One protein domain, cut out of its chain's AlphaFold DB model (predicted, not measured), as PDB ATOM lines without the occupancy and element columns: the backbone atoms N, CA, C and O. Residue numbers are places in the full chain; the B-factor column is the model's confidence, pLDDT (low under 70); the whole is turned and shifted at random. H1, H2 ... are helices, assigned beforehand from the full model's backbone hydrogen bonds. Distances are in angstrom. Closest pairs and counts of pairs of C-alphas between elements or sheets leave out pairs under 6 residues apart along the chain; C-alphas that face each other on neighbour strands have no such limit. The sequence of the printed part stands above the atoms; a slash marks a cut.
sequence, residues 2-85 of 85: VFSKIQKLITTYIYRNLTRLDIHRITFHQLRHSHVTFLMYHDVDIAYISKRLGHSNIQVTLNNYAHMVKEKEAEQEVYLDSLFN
ATOM      1  N   VAL A   2      66.683  50.455  20.678       65.62
ATOM      2  CA  VAL A   2      67.201  49.303  19.890       65.62
ATOM      3  C   VAL A   2      66.356  48.994  18.639       65.62
ATOM      4  O   VAL A   2      66.900  48.892  17.545       65.62
ATOM      5  N   PHE A   3      65.023  48.955  18.765       68.94
ATOM      6  CA  PHE A   3      64.098  48.662  17.653       68.94
ATOM      7  C   PHE A   3      64.255  49.619  16.454       68.94
ATOM      8  O   PHE A   3      64.372  49.189  15.311       68.94
ATOM      9  N   SER A   4      64.372  50.922  16.725       74.19
ATOM     10  CA  SER A   4      64.585  51.956  15.698       74.19
ATOM     11  C   SER A   4      65.906  51.783  14.926       74.19
ATOM     12  O   SER A   4      65.942  52.018  13.718       74.19
ATOM     13  N   LYS A   5      66.983  51.319  15.581       83.12
ATOM     14  CA  LYS A   5      68.274  51.063  14.919       83.12
ATOM     15  C   LYS A   5      68.185  49.873  13.962       83.12
ATOM     16  O   LYS A   5      68.676  49.970  12.841       83.12
ATOM     17  N   ILE A   6      67.518  48.797  14.382       84.38
ATOM     18  CA  ILE A   6      67.278  47.614  13.543       84.38
ATOM     19  C   ILE A   6      66.412  47.993  12.342       84.38
ATOM     20  O   ILE A   6      66.787  47.714  11.208       84.38
ATOM     21  N   GLN A   7      65.305  48.708  12.557       82.38
ATOM     22  CA  GLN A   7      64.444  49.158  11.464       82.38
ATOM     23  C   GLN A   7      65.221  50.005  10.445       82.38
ATOM     24  O   GLN A   7      65.088  49.794   9.238       82.38
ATOM     25  N   LYS A   8      66.068  50.930  10.915       85.50
ATOM     26  CA  LYS A   8      66.919  51.754  10.047       85.50
ATOM     27  C   LYS A   8      67.902  50.899   9.244       85.50
ATOM     28  O   LYS A   8      67.992  51.080   8.035       85.50
ATOM     29  N   LEU A   9      68.567  49.938   9.888       90.12
ATOM     30  CA  LEU A   9      69.482  49.002   9.231       90.12
ATOM     31  C   LEU A   9      68.781  48.220   8.110       90.12
ATOM     32  O   LEU A   9      69.261  48.214   6.976       90.12
ATOM     33  N   ILE A  10      67.633  47.601   8.404       88.56
ATOM     34  CA  ILE A  10      66.913  46.798   7.409       88.56
ATOM     35  C   ILE A  10      66.389  47.701   6.281       88.56
ATOM     36  O   ILE A  10      66.475  47.329   5.116       88.56
ATOM     37  N   THR A  11      65.936  48.922   6.592       88.56
ATOM     38  CA  THR A  11      65.473  49.893   5.582       88.56
ATOM     39  C   THR A  11      66.598  50.227   4.605       88.56
ATOM     40  O   THR A  11      66.423  50.135   3.393       88.56
ATOM     41  N   THR A  12      67.781  50.558   5.129       90.50
ATOM     42  CA  THR A  12      68.964  50.841   4.312       90.50
ATOM     43  C   THR A  12      69.363  49.633   3.464       90.50
ATOM     44  O   THR A  12      69.673  49.793   2.283       90.50
ATOM     45  N   TYR A  13      69.320  48.425   4.031       91.50
ATOM     46  CA  TYR A  13      69.629  47.197   3.302       91.50
ATOM     47  C   TYR A  13      68.649  46.944   2.148       91.50
ATOM     48  O   TYR A  13      69.087  46.673   1.028       91.50
ATOM     49  N   ILE A  14      67.342  47.070   2.389       90.25
ATOM     50  CA  ILE A  14      66.306  46.895   1.364       90.25
ATOM     51  C   ILE A  14      66.495  47.925   0.252       90.25
ATOM     52  O   ILE A  14      66.603  47.545  -0.909       90.25
ATOM     53  N   TYR A  15      66.633  49.211   0.589       91.94
ATOM     54  CA  TYR A  15      66.788  50.270  -0.413       91.94
ATOM     55  C   TYR A  15      68.011  50.062  -1.300       91.94
ATOM     56  O   TYR A  15      67.915  50.215  -2.516       91.94
ATOM     57  N   ARG A  16      69.141  49.655  -0.711       92.00
ATOM     58  CA  ARG A  16      70.355  49.349  -1.471       92.00
ATOM     59  C   ARG A  16      70.118  48.230  -2.486       92.00
ATOM     60  O   ARG A  16      70.593  48.333  -3.610       92.00
ATOM     61  N   ASN A  17      69.411  47.169  -2.100       93.25
ATOM     62  CA  ASN A  17      69.132  46.052  -3.002       93.25
ATOM     63  C   ASN A  17      68.098  46.417  -4.075       93.25
ATOM     64  O   ASN A  17      68.328  46.106  -5.236       93.25
ATOM     65  N   LEU A  18      67.026  47.135  -3.727       92.94
ATOM     66  CA  LEU A  18      66.027  47.592  -4.700       92.94
ATOM     67  C   LEU A  18      66.654  48.476  -5.783       92.94
ATOM     68  O   LEU A  18      66.411  48.258  -6.961       92.94
ATOM     69  N   THR A  19      67.535  49.410  -5.402       93.38
ATOM     70  CA  THR A  19      68.264  50.248  -6.370       93.38
ATOM     71  C   THR A  19      69.197  49.430  -7.267       93.38
ATOM     72  O   THR A  19      69.320  49.736  -8.445       93.38
ATOM     73  N   ARG A  20      69.836  48.372  -6.750       94.88
ATOM     74  CA  ARG A  20      70.678  47.479  -7.570       94.88
ATOM     75  C   ARG A  20      69.885  46.651  -8.579       94.88
ATOM     76  O   ARG A  20      70.461  46.231  -9.574       94.88
ATOM     77  N   LEU A  21      68.618  46.374  -8.283       95.81
ATOM     78  CA  LEU A  21      67.719  45.584  -9.123       95.81
ATOM     79  C   LEU A  21      66.836  46.454 -10.032       95.81
ATOM     80  O   LEU A  21      65.973  45.910 -10.705       95.81
ATOM     81  N   ASP A  22      67.027  47.777 -10.023       94.62
ATOM     82  CA  ASP A  22      66.177  48.755 -10.721       94.62
ATOM     83  C   ASP A  22      64.679  48.645 -10.365       94.62
ATOM     84  O   ASP A  22      63.780  48.848 -11.176       94.62
ATOM     85  N   ILE A  23      64.397  48.305  -9.104       93.19
ATOM     86  CA  ILE A  23      63.037  48.207  -8.568       93.19
ATOM     87  C   ILE A  23      62.688  49.512  -7.850       93.19
ATOM     88  O   ILE A  23      63.491  50.068  -7.089       93.19
ATOM     89  N   HIS A  24      61.449  49.977  -8.042       90.50
ATOM     90  CA  HIS A  24      60.917  51.137  -7.334       90.50
ATOM     91  C   HIS A  24      61.077  50.993  -5.812       90.50
ATOM     92  O   HIS A  24      60.890  49.923  -5.229       90.50
ATOM     93  N   ARG A  25      61.426  52.094  -5.141       89.44
ATOM     94  CA  ARG A  25      61.652  52.084  -3.694       89.44
ATOM     95  C   ARG A  25      60.335  51.867  -2.958       89.44
ATOM     96  O   ARG A  25      59.427  52.681  -3.071       89.44
ATOM     97  N   ILE A  26      60.281  50.821  -2.139       89.62
ATOM     98  CA  ILE A  26      59.133  50.523  -1.280       89.62
ATOM     99  C   ILE A  26      59.504  50.659   0.192       89.62
ATOM    100  O   ILE A  26      60.565  50.214   0.623       89.62
ATOM    101  N   THR A  27      58.627  51.271   0.979       87.31
ATOM    102  CA  THR A  27      58.817  51.454   2.424       87.31
ATOM    103  C   THR A  27      58.257  50.272   3.221       87.31
ATOM    104  O   THR A  27      57.365  49.557   2.767       87.31
ATOM    105  N   PHE A  28      58.694  50.105   4.474       85.50
ATOM    106  CA  PHE A  28      58.076  49.133   5.390       85.50
ATOM    107  C   PHE A  28      56.594  49.384   5.644       85.50
ATOM    108  O   PHE A  28      55.841  48.449   5.900       85.50
ATOM    109  N   HIS A  29      56.176  50.647   5.591       87.12
ATOM    110  CA  HIS A  29      54.773  50.994   5.738       87.12
ATOM    111  C   HIS A  29      53.959  50.481   4.546       87.12
ATOM    112  O   HIS A  29      52.916  49.872   4.746       87.12
ATOM    113  N   GLN A  30      54.478  50.633   3.325       89.88
ATOM    114  CA  GLN A  30      53.859  50.076   2.118       89.88
ATOM    115  C   GLN A  30      53.841  48.543   2.142       89.88
ATOM    116  O   GLN A  30      52.813  47.955   1.840       89.88
ATOM    117  N   LEU A  31      54.917  47.895   2.601       90.69
ATOM    118  CA  LEU A  31      54.923  46.441   2.807       90.69
ATOM    119  C   LEU A  31      53.862  45.992   3.821       90.69
ATOM    120  O   LEU A  31      53.191  44.985   3.607       90.69
ATOM    121  N   ARG A  32      53.681  46.740   4.920       91.25
ATOM    122  CA  ARG A  32      52.608  46.477   5.889       91.25
ATOM    123  C   ARG A  32      51.234  46.617   5.239       91.25
ATOM    124  O   ARG A  32      50.384  45.776   5.498       91.25
ATOM    125  N   HIS A  33      51.032  47.636   4.404       92.06
ATOM    126  CA  HIS A  33      49.790  47.797   3.647       92.06
ATOM    127  C   HIS A  33      49.525  46.605   2.742       92.06
ATOM    128  O   HIS A  33      48.477  45.995   2.892       92.06
ATOM    129  N   SER A  34      50.489  46.200   1.914       94.00
ATOM    130  CA  SER A  34      50.352  45.020   1.050       94.00
ATOM    131  C   SER A  34      50.057  43.739   1.835       94.00
ATOM    132  O   SER A  34      49.271  42.907   1.399       94.00
ATOM    133  N   HIS A  35      50.666  43.574   3.012       95.31
ATOM    134  CA  HIS A  35      50.400  42.425   3.879       95.31
ATOM    135  C   HIS A  35      48.965  42.430   4.418       95.31
ATOM    136  O   HIS A  35      48.309  41.392   4.438       95.31
ATOM    137  N   VAL A  36      48.454  43.587   4.848       95.31
ATOM    138  CA  VAL A  36      47.070  43.693   5.331       95.31
ATOM    139  C   VAL A  36      46.075  43.512   4.195       95.31
ATOM    140  O   VAL A  36      45.124  42.752   4.363       95.31
ATOM    141  N   THR A  37      46.311  44.137   3.041       93.62
ATOM    142  CA  THR A  37      45.415  44.023   1.888       93.62
ATOM    143  C   THR A  37      45.318  42.575   1.412       93.62
ATOM    144  O   THR A  37      44.222  42.086   1.162       93.62
ATOM    145  N   PHE A  38      46.445  41.857   1.382       96.12
ATOM    146  CA  PHE A  38      46.497  40.428   1.074       96.12
ATOM    147  C   PHE A  38      45.670  39.586   2.057       96.12
ATOM    148  O   PHE A  38      44.887  38.739   1.640       96.12
ATOM    149  N   LEU A  39      45.806  39.825   3.365       95.88
ATOM    150  CA  LEU A  39      45.025  39.094   4.367       95.88
ATOM    151  C   LEU A  39      43.526  39.395   4.262       95.88
ATOM    152  O   LEU A  39      42.721  38.474   4.361       95.88
ATOM    153  N   MET A  40      43.153  40.658   4.041       93.31
ATOM    154  CA  MET A  40      41.751  41.033   3.852       93.31
ATOM    155  C   MET A  40      41.167  40.375   2.605       93.31
ATOM    156  O   MET A  40      40.068  39.843   2.685       93.31
ATOM    157  N   TYR A  41      41.903  40.337   1.491       92.12
ATOM    158  CA  TYR A  41      41.471  39.652   0.270       92.12
ATOM    159  C   TYR A  41      41.169  38.162   0.503       92.12
ATOM    160  O   TYR A  41      40.211  37.634  -0.041       92.12
ATOM    161  N   HIS A  42      41.924  37.501   1.381       94.62
ATOM    162  CA  HIS A  42      41.713  36.101   1.768       94.62
ATOM    163  C   HIS A  42      40.731  35.902   2.939       94.62
ATOM    164  O   HIS A  42      40.861  34.939   3.691       94.62
ATOM    165  N   ASP A  43      39.782  36.823   3.131       92.25
ATOM    166  CA  ASP A  43      38.731  36.723   4.162       92.25
ATOM    167  C   ASP A  43      39.232  36.556   5.603       92.25
ATOM    168  O   ASP A  43      38.510  36.091   6.485       92.25
ATOM    169  N   VAL A  44      40.460  36.991   5.891       95.12
ATOM    170  CA  VAL A  44      40.973  36.961   7.260       95.12
ATOM    171  C   VAL A  44      40.303  38.056   8.088       95.12
ATOM    172  O   VAL A  44      40.293  39.227   7.709       95.12
ATOM    173  N   ASP A  45      39.803  37.672   9.264       93.81
ATOM    174  CA  ASP A  45      39.136  38.564  10.214       93.81
ATOM    175  C   ASP A  45      40.006  39.790  10.565       93.81
ATOM    176  O   ASP A  45      41.160  39.670  11.000       93.81
ATOM    177  N   ILE A  46      39.433  40.988  10.424       93.75
ATOM    178  CA  ILE A  46      40.099  42.259  10.713       93.75
ATOM    179  C   ILE A  46      40.522  42.409  12.182       93.75
ATOM    180  O   ILE A  46      41.549  43.035  12.468       93.75
ATOM    181  N   ALA A  47      39.806  41.791  13.122       94.75
ATOM    182  CA  ALA A  47      40.199  41.718  14.524       94.75
ATOM    183  C   ALA A  47      41.468  40.875  14.697       94.75
ATOM    184  O   ALA A  47      42.398  41.273  15.409       94.75
ATOM    185  N   TYR A  48      41.559  39.749  13.985       96.56
ATOM    186  CA  TYR A  48      42.771  38.934  13.962       96.56
ATOM    187  C   TYR A  48      43.937  39.677  13.301       96.56
ATOM    188  O   TYR A  48      45.045  39.688  13.846       96.56
ATOM    189  N   ILE A  49      43.700  40.356  12.173       96.06
ATOM    190  CA  ILE A  49      44.703  41.199  11.509       96.06
ATOM    191  C   ILE A  49      45.213  42.273  12.477       96.06
ATOM    192  O   ILE A  49      46.422  42.449  12.620       96.06
ATOM    193  N   SER A  50      44.320  42.955  13.196       95.88
ATOM    194  CA  SER A  50      44.689  43.966  14.191       95.88
ATOM    195  C   SER A  50      45.596  43.408  15.292       95.88
ATOM    196  O   SER A  50      46.664  43.967  15.566       95.88
ATOM    197  N   LYS A  51      45.240  42.239  15.842       96.06
ATOM    198  CA  LYS A  51      46.065  41.522  16.824       96.06
ATOM    199  C   LYS A  51      47.428  41.132  16.246       96.06
ATOM    200  O   LYS A  51      48.444  41.312  16.913       96.06
ATOM    201  N   ARG A  52      47.475  40.649  14.999       95.38
ATOM    202  CA  ARG A  52      48.714  40.286  14.287       95.38
ATOM    203  C   ARG A  52      49.641  41.486  14.075       95.38
ATOM    204  O   ARG A  52      50.857  41.328  14.121       95.38
ATOM    205  N   LEU A  53      49.081  42.674  13.850       93.44
ATOM    206  CA  LEU A  53      49.839  43.925  13.739       93.44
ATOM    207  C   LEU A  53      50.329  44.451  15.097       93.44
ATOM    208  O   LEU A  53      51.169  45.352  15.127       93.44
ATOM    209  N   GLY A  54      49.826  43.899  16.206       93.81
ATOM    210  CA  GLY A  54      50.144  44.342  17.560       93.81
ATOM    211  C   GLY A  54      49.447  45.647  17.950       93.81
ATOM    212  O   GLY A  54      49.947  46.368  18.812       93.81
ATOM    213  N   HIS A  55      48.326  45.991  17.309       95.19
ATOM    214  CA  HIS A  55      47.550  47.166  17.692       95.19
ATOM    215  C   HIS A  55      46.767  46.877  18.979       95.19
ATOM    216  O   HIS A  55      46.037  45.894  19.070       95.19
ATOM    217  N   SER A  56      46.900  47.756  19.974       92.50
ATOM    218  CA  SER A  56      46.147  47.673  21.234       92.50
ATOM    219  C   SER A  56      44.667  48.029  21.074       92.50
ATOM    220  O   SER A  56      43.859  47.694  21.935       92.50
ATOM    221  N   ASN A  57      44.314  48.710  19.982       94.31
ATOM    222  CA  ASN A  57      42.954  49.105  19.652       94.31
ATOM    223  C   ASN A  57      42.660  48.764  18.184       94.31
ATOM    224  O   ASN A  57      43.337  49.257  17.276       94.31
ATOM    225  N   ILE A  58      41.615  47.962  17.963       94.94
ATOM    226  CA  ILE A  58      41.144  47.565  16.632       94.94
ATOM    227  C   ILE A  58      40.765  48.760  15.753       94.94
ATOM    228  O   ILE A  58      40.982  48.717  14.540       94.94
ATOM    229  N   GLN A  59      40.315  49.862  16.359       95.62
ATOM    230  CA  GLN A  59      39.939  51.080  15.651       95.62
ATOM    231  C   GLN A  59      41.096  51.654  14.824       95.62
ATOM    232  O   GLN A  59      40.864  52.233  13.769       95.62
ATOM    233  N   VAL A  60      42.351  51.450  15.246       94.31
ATOM    234  CA  VAL A  60      43.526  51.870  14.465       94.31
ATOM    235  C   VAL A  60      43.580  51.126  13.130       94.31
ATOM    236  O   VAL A  60      43.819  51.737  12.092       94.31
ATOM    237  N   THR A  61      43.337  49.814  13.141       94.12
ATOM    238  CA  THR A  61      43.289  49.008  11.914       94.12
ATOM    239  C   THR A  61      42.080  49.393  11.069       94.12
ATOM    240  O   THR A  61      42.244  49.666   9.886       94.12
ATOM    241  N   LEU A  62      40.894  49.485  11.677       94.19
ATOM    242  CA  LEU A  62      39.666  49.851  10.970       94.19
ATOM    243  C   LEU A  62      39.791  51.210  10.276       94.19
ATOM    244  O   LEU A  62      39.470  51.320   9.102       94.19
ATOM    245  N   ASN A  63      40.335  52.221  10.954       94.56
ATOM    246  CA  ASN A  63      40.515  53.549  10.369       94.56
ATOM    247  C   ASN A  63      41.517  53.535   9.207       94.56
ATOM    248  O   ASN A  63      41.272  54.157   8.176       94.56
ATOM    249  N   ASN A  64      42.633  52.812   9.353       92.81
ATOM    250  CA  ASN A  64      43.666  52.743   8.318       92.81
ATOM    251  C   ASN A  64      43.194  52.002   7.055       92.81
ATOM    252  O   ASN A  64      43.657  52.318   5.961       92.81
ATOM    253  N   TYR A  65      42.278  51.042   7.203       93.12
ATOM    254  CA  TYR A  65      41.801  50.175   6.120       93.12
ATOM    255  C   TYR A  65      40.305  50.347   5.821       93.12
ATOM    256  O   TYR A  65      39.704  49.498   5.170       93.12
ATOM    257  N   ALA A  66      39.703  51.465   6.242       92.62
ATOM    258  CA  ALA A  66      38.262  51.708   6.130       92.62
ATOM    259  C   ALA A  66      37.734  51.593   4.692       92.62
ATOM    260  O   ALA A  66      36.618  51.133   4.479       92.62
ATOM    261  N   HIS A  67      38.535  51.997   3.702       92.38
ATOM    262  CA  HIS A  67      38.175  51.884   2.288       92.38
ATOM    263  C   HIS A  67      38.001  50.422   1.853       92.38
ATOM    264  O   HIS A  67      37.015  50.105   1.203       92.38
ATOM    265  N   MET A  68      38.899  49.533   2.282       90.56
ATOM    266  CA  MET A  68      38.824  48.105   1.970       90.56
ATOM    267  C   MET A  68      37.677  47.408   2.697       90.56
ATOM    268  O   MET A  68      37.074  46.484   2.166       90.56
ATOM    269  N   VAL A  69      37.384  47.835   3.929       90.56
ATOM    270  CA  VAL A  69      36.238  47.307   4.684       90.56
ATOM    271  C   VAL A  69      34.942  47.608   3.933       90.56
ATOM    272  O   VAL A  69      34.158  46.697   3.712       90.56
ATOM    273  N   LYS A  70      34.767  48.847   3.462       92.38
ATOM    274  CA  LYS A  70      33.590  49.244   2.673       92.38
ATOM    275  C   LYS A  70      33.462  48.482   1.358       92.38
ATOM    276  O   LYS A  70      32.358  48.128   0.969       92.38
ATOM    277  N   GLU A  71      34.579  48.257   0.669       91.50
ATOM    278  CA  GLU A  71      34.606  47.462  -0.564       91.50
ATOM    279  C   GLU A  71      34.086  46.044  -0.303       91.50
ATOM    280  O   GLU A  71      33.180  45.583  -0.991       91.50
ATOM    281  N   LYS A  72      34.555  45.409   0.774       90.12
ATOM    282  CA  LYS A  72      34.060  44.098   1.192       90.12
ATOM    283  C   LYS A  72      32.603  44.073   1.625       90.12
ATOM    284  O   LYS A  72      31.907  43.115   1.316       90.12
ATOM    285  N   GLU A  73      32.150  45.083   2.359       92.12
ATOM    286  CA  GLU A  73      30.743  45.191   2.752       92.12
ATOM    287  C   GLU A  73      29.840  45.234   1.510       92.12
ATOM    288  O   GLU A  73      28.843  44.519   1.461       92.12
ATOM    289  N   ALA A  74      30.237  45.982   0.475       94.19
ATOM    290  CA  ALA A  74      29.508  46.035  -0.792       94.19
ATOM    291  C   ALA A  74      29.524  44.689  -1.543       94.19
ATOM    292  O   ALA A  74      28.500  44.267  -2.075       94.19
ATOM    293  N   GLU A  75      30.659  43.982  -1.567       92.56
ATOM    294  CA  GLU A  75      30.741  42.627  -2.139       92.56
ATOM    295  C   GLU A  75      29.813  41.643  -1.410       92.56
ATOM    296  O   GLU A  75      29.131  40.831  -2.041       92.56
ATOM    297  N   GLN A  76      29.765  41.727  -0.078       93.00
ATOM    298  CA  GLN A  76      28.897  40.894   0.750       93.00
ATOM    299  C   GLN A  76      27.416  41.211   0.537       93.00
ATOM    300  O   GLN A  76      26.613  40.283   0.495       93.00
ATOM    301  N   GLU A  77      27.051  42.482   0.371       95.81
ATOM    302  CA  GLU A  77      25.677  42.905   0.077       95.81
ATOM    303  C   GLU A  77      25.183  42.295  -1.242       95.81
ATOM    304  O   GLU A  77      24.161  41.610  -1.261       95.81
ATOM    305  N   VAL A  78      25.979  42.408  -2.312       96.31
ATOM    306  CA  VAL A  78      25.671  41.787  -3.614       96.31
ATOM    307  C   VAL A  78      25.551  40.264  -3.501       96.31
ATOM    308  O   VAL A  78      24.673  39.654  -4.117       96.31
ATOM    309  N   TYR A  79      26.419  39.628  -2.713       94.88
ATOM    310  CA  TYR A  79      26.354  38.186  -2.486       94.88
ATOM    311  C   TYR A  79      25.074  37.776  -1.746       94.88
ATOM    312  O   TYR A  79      24.416  36.817  -2.153       94.88
ATOM    313  N   LEU A  80      24.691  38.503  -0.694       96.50
ATOM    314  CA  LEU A  80      23.464  38.236   0.058       96.50
ATOM    315  C   LEU A  80      22.224  38.401  -0.823       96.50
ATOM    316  O   LEU A  80      21.362  37.523  -0.810       96.50
ATOM    317  N   ASP A  81      22.169  39.446  -1.647       96.69
ATOM    318  CA  ASP A  81      21.078  39.648  -2.604       96.69
ATOM    319  C   ASP A  81      20.938  38.470  -3.576       96.69
ATOM    320  O   ASP A  81      19.824  38.098  -3.941       96.69
ATOM    321  N   SER A  82      22.053  37.845  -3.969       96.56
ATOM    322  CA  SER A  82      22.045  36.666  -4.845       96.56
ATOM    323  C   SER A  82      21.609  35.365  -4.157       96.56
ATOM    324  O   SER A  82      21.244  34.413  -4.838       96.56
ATOM    325  N   LEU A  83      21.664  35.295  -2.821       96.44
ATOM    326  CA  LEU A  83      21.258  34.111  -2.056       96.44
ATOM    327  C   LEU A  83      19.755  34.059  -1.768       96.44
ATOM    328  O   LEU A  83      19.223  32.973  -1.528       96.44
ATOM    329  N   PHE A  84      19.092  35.216  -1.726       93.88
ATOM    330  CA  PHE A  84      17.692  35.343  -1.312       93.88
ATOM    331  C   PHE A  84      16.731  35.746  -2.444       93.88
ATOM    332  O   PHE A  84      15.528  35.821  -2.193       93.88
ATOM    333  N   ASN A  85      17.240  35.967  -3.662       73.50
ATOM    334  CA  ASN A  85      16.467  36.168  -4.898       73.50
ATOM    335  C   ASN A  85      16.611  34.972  -5.845       73.50
ATOM    336  O   ASN A  85      15.648  34.720  -6.605       73.50
TER     337      ASN A  85
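Overview. This is residues 2 to 85 of the 85 residues of the protein "Tyr recombinase domain-containing protein" of Weissella cibaria (UniProt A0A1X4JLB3). Two long helices, H1 and H5, reach to the two ends of an open, flat, all-helix shape, with a small cluster of H2, H3 and H4 between them. H1 stands crosswise near the first residue of H2, Phe 28, while H5 runs the same way as H2, nearly parallel to it but shifted to the side and onward past its last residue, and residues 73 to 85 stick out free. The printed part has 84 residues with five named helices, H1 to H5 in chain order, and no named strand. It is only just loose, close to extended, with a radius of gyration of the C-alphas of 17.3 A and spans of 56 by 33 by 16 A.

Along the chain. Find C-alpha 2 at (67.201, 49.303, 19.890); from there H1, residues 2 to 20, runs 27.7 A. H5, residues 66 to 84, runs 27.3 A to C-alpha 84 at (17.692, 35.343, -1.312). Between them look for H2, residues 28 to 41, 19.8 A long from C-alpha 28 at (58.076, 49.133, 5.390), then H3, residues 46 to 53, 10.3 A, and H4, residues 58 to 64, 10.1 A.

Arrangement. Start at H1: it is close to H2 but not clearly touching, closest at the C-alphas of Thr 11 and Phe 28, 7.4 A, and about perpendicular at 85 degrees. H2 and H3 form a helical hairpin and only just touch, with 3 pairs of C-alphas within 8 A; H2 touches H3 with residues 36 to 40 alone, closest at the C-alphas of Val 36 and Ile 49, 7.1 A. Their tilt is a shallow 30 degrees, opposite ways. H3 and H4 touch, closest at the C-alphas of Ser 50 and Ile 58, 5.6 A, about perpendicular at 90 degrees. H5 is close to H2 but not clearly touching, closest at the C-alphas of Thr 37 and Met 68, 7.8 A, with a shallow tilt of 8 degrees, the same way. H1 and H5 are apart. In H1, H2, H3, H4 and H5 every O i to N i+4 pair is within hydrogen-bond range.

Size, cuts and confidence. The C-alphas of Val 2 and Asn 85, the two farthest apart, are 58.0 A from each other. The printed part has no cut, and no link is long. The pLDDT is under 70 at residues 2 to 3.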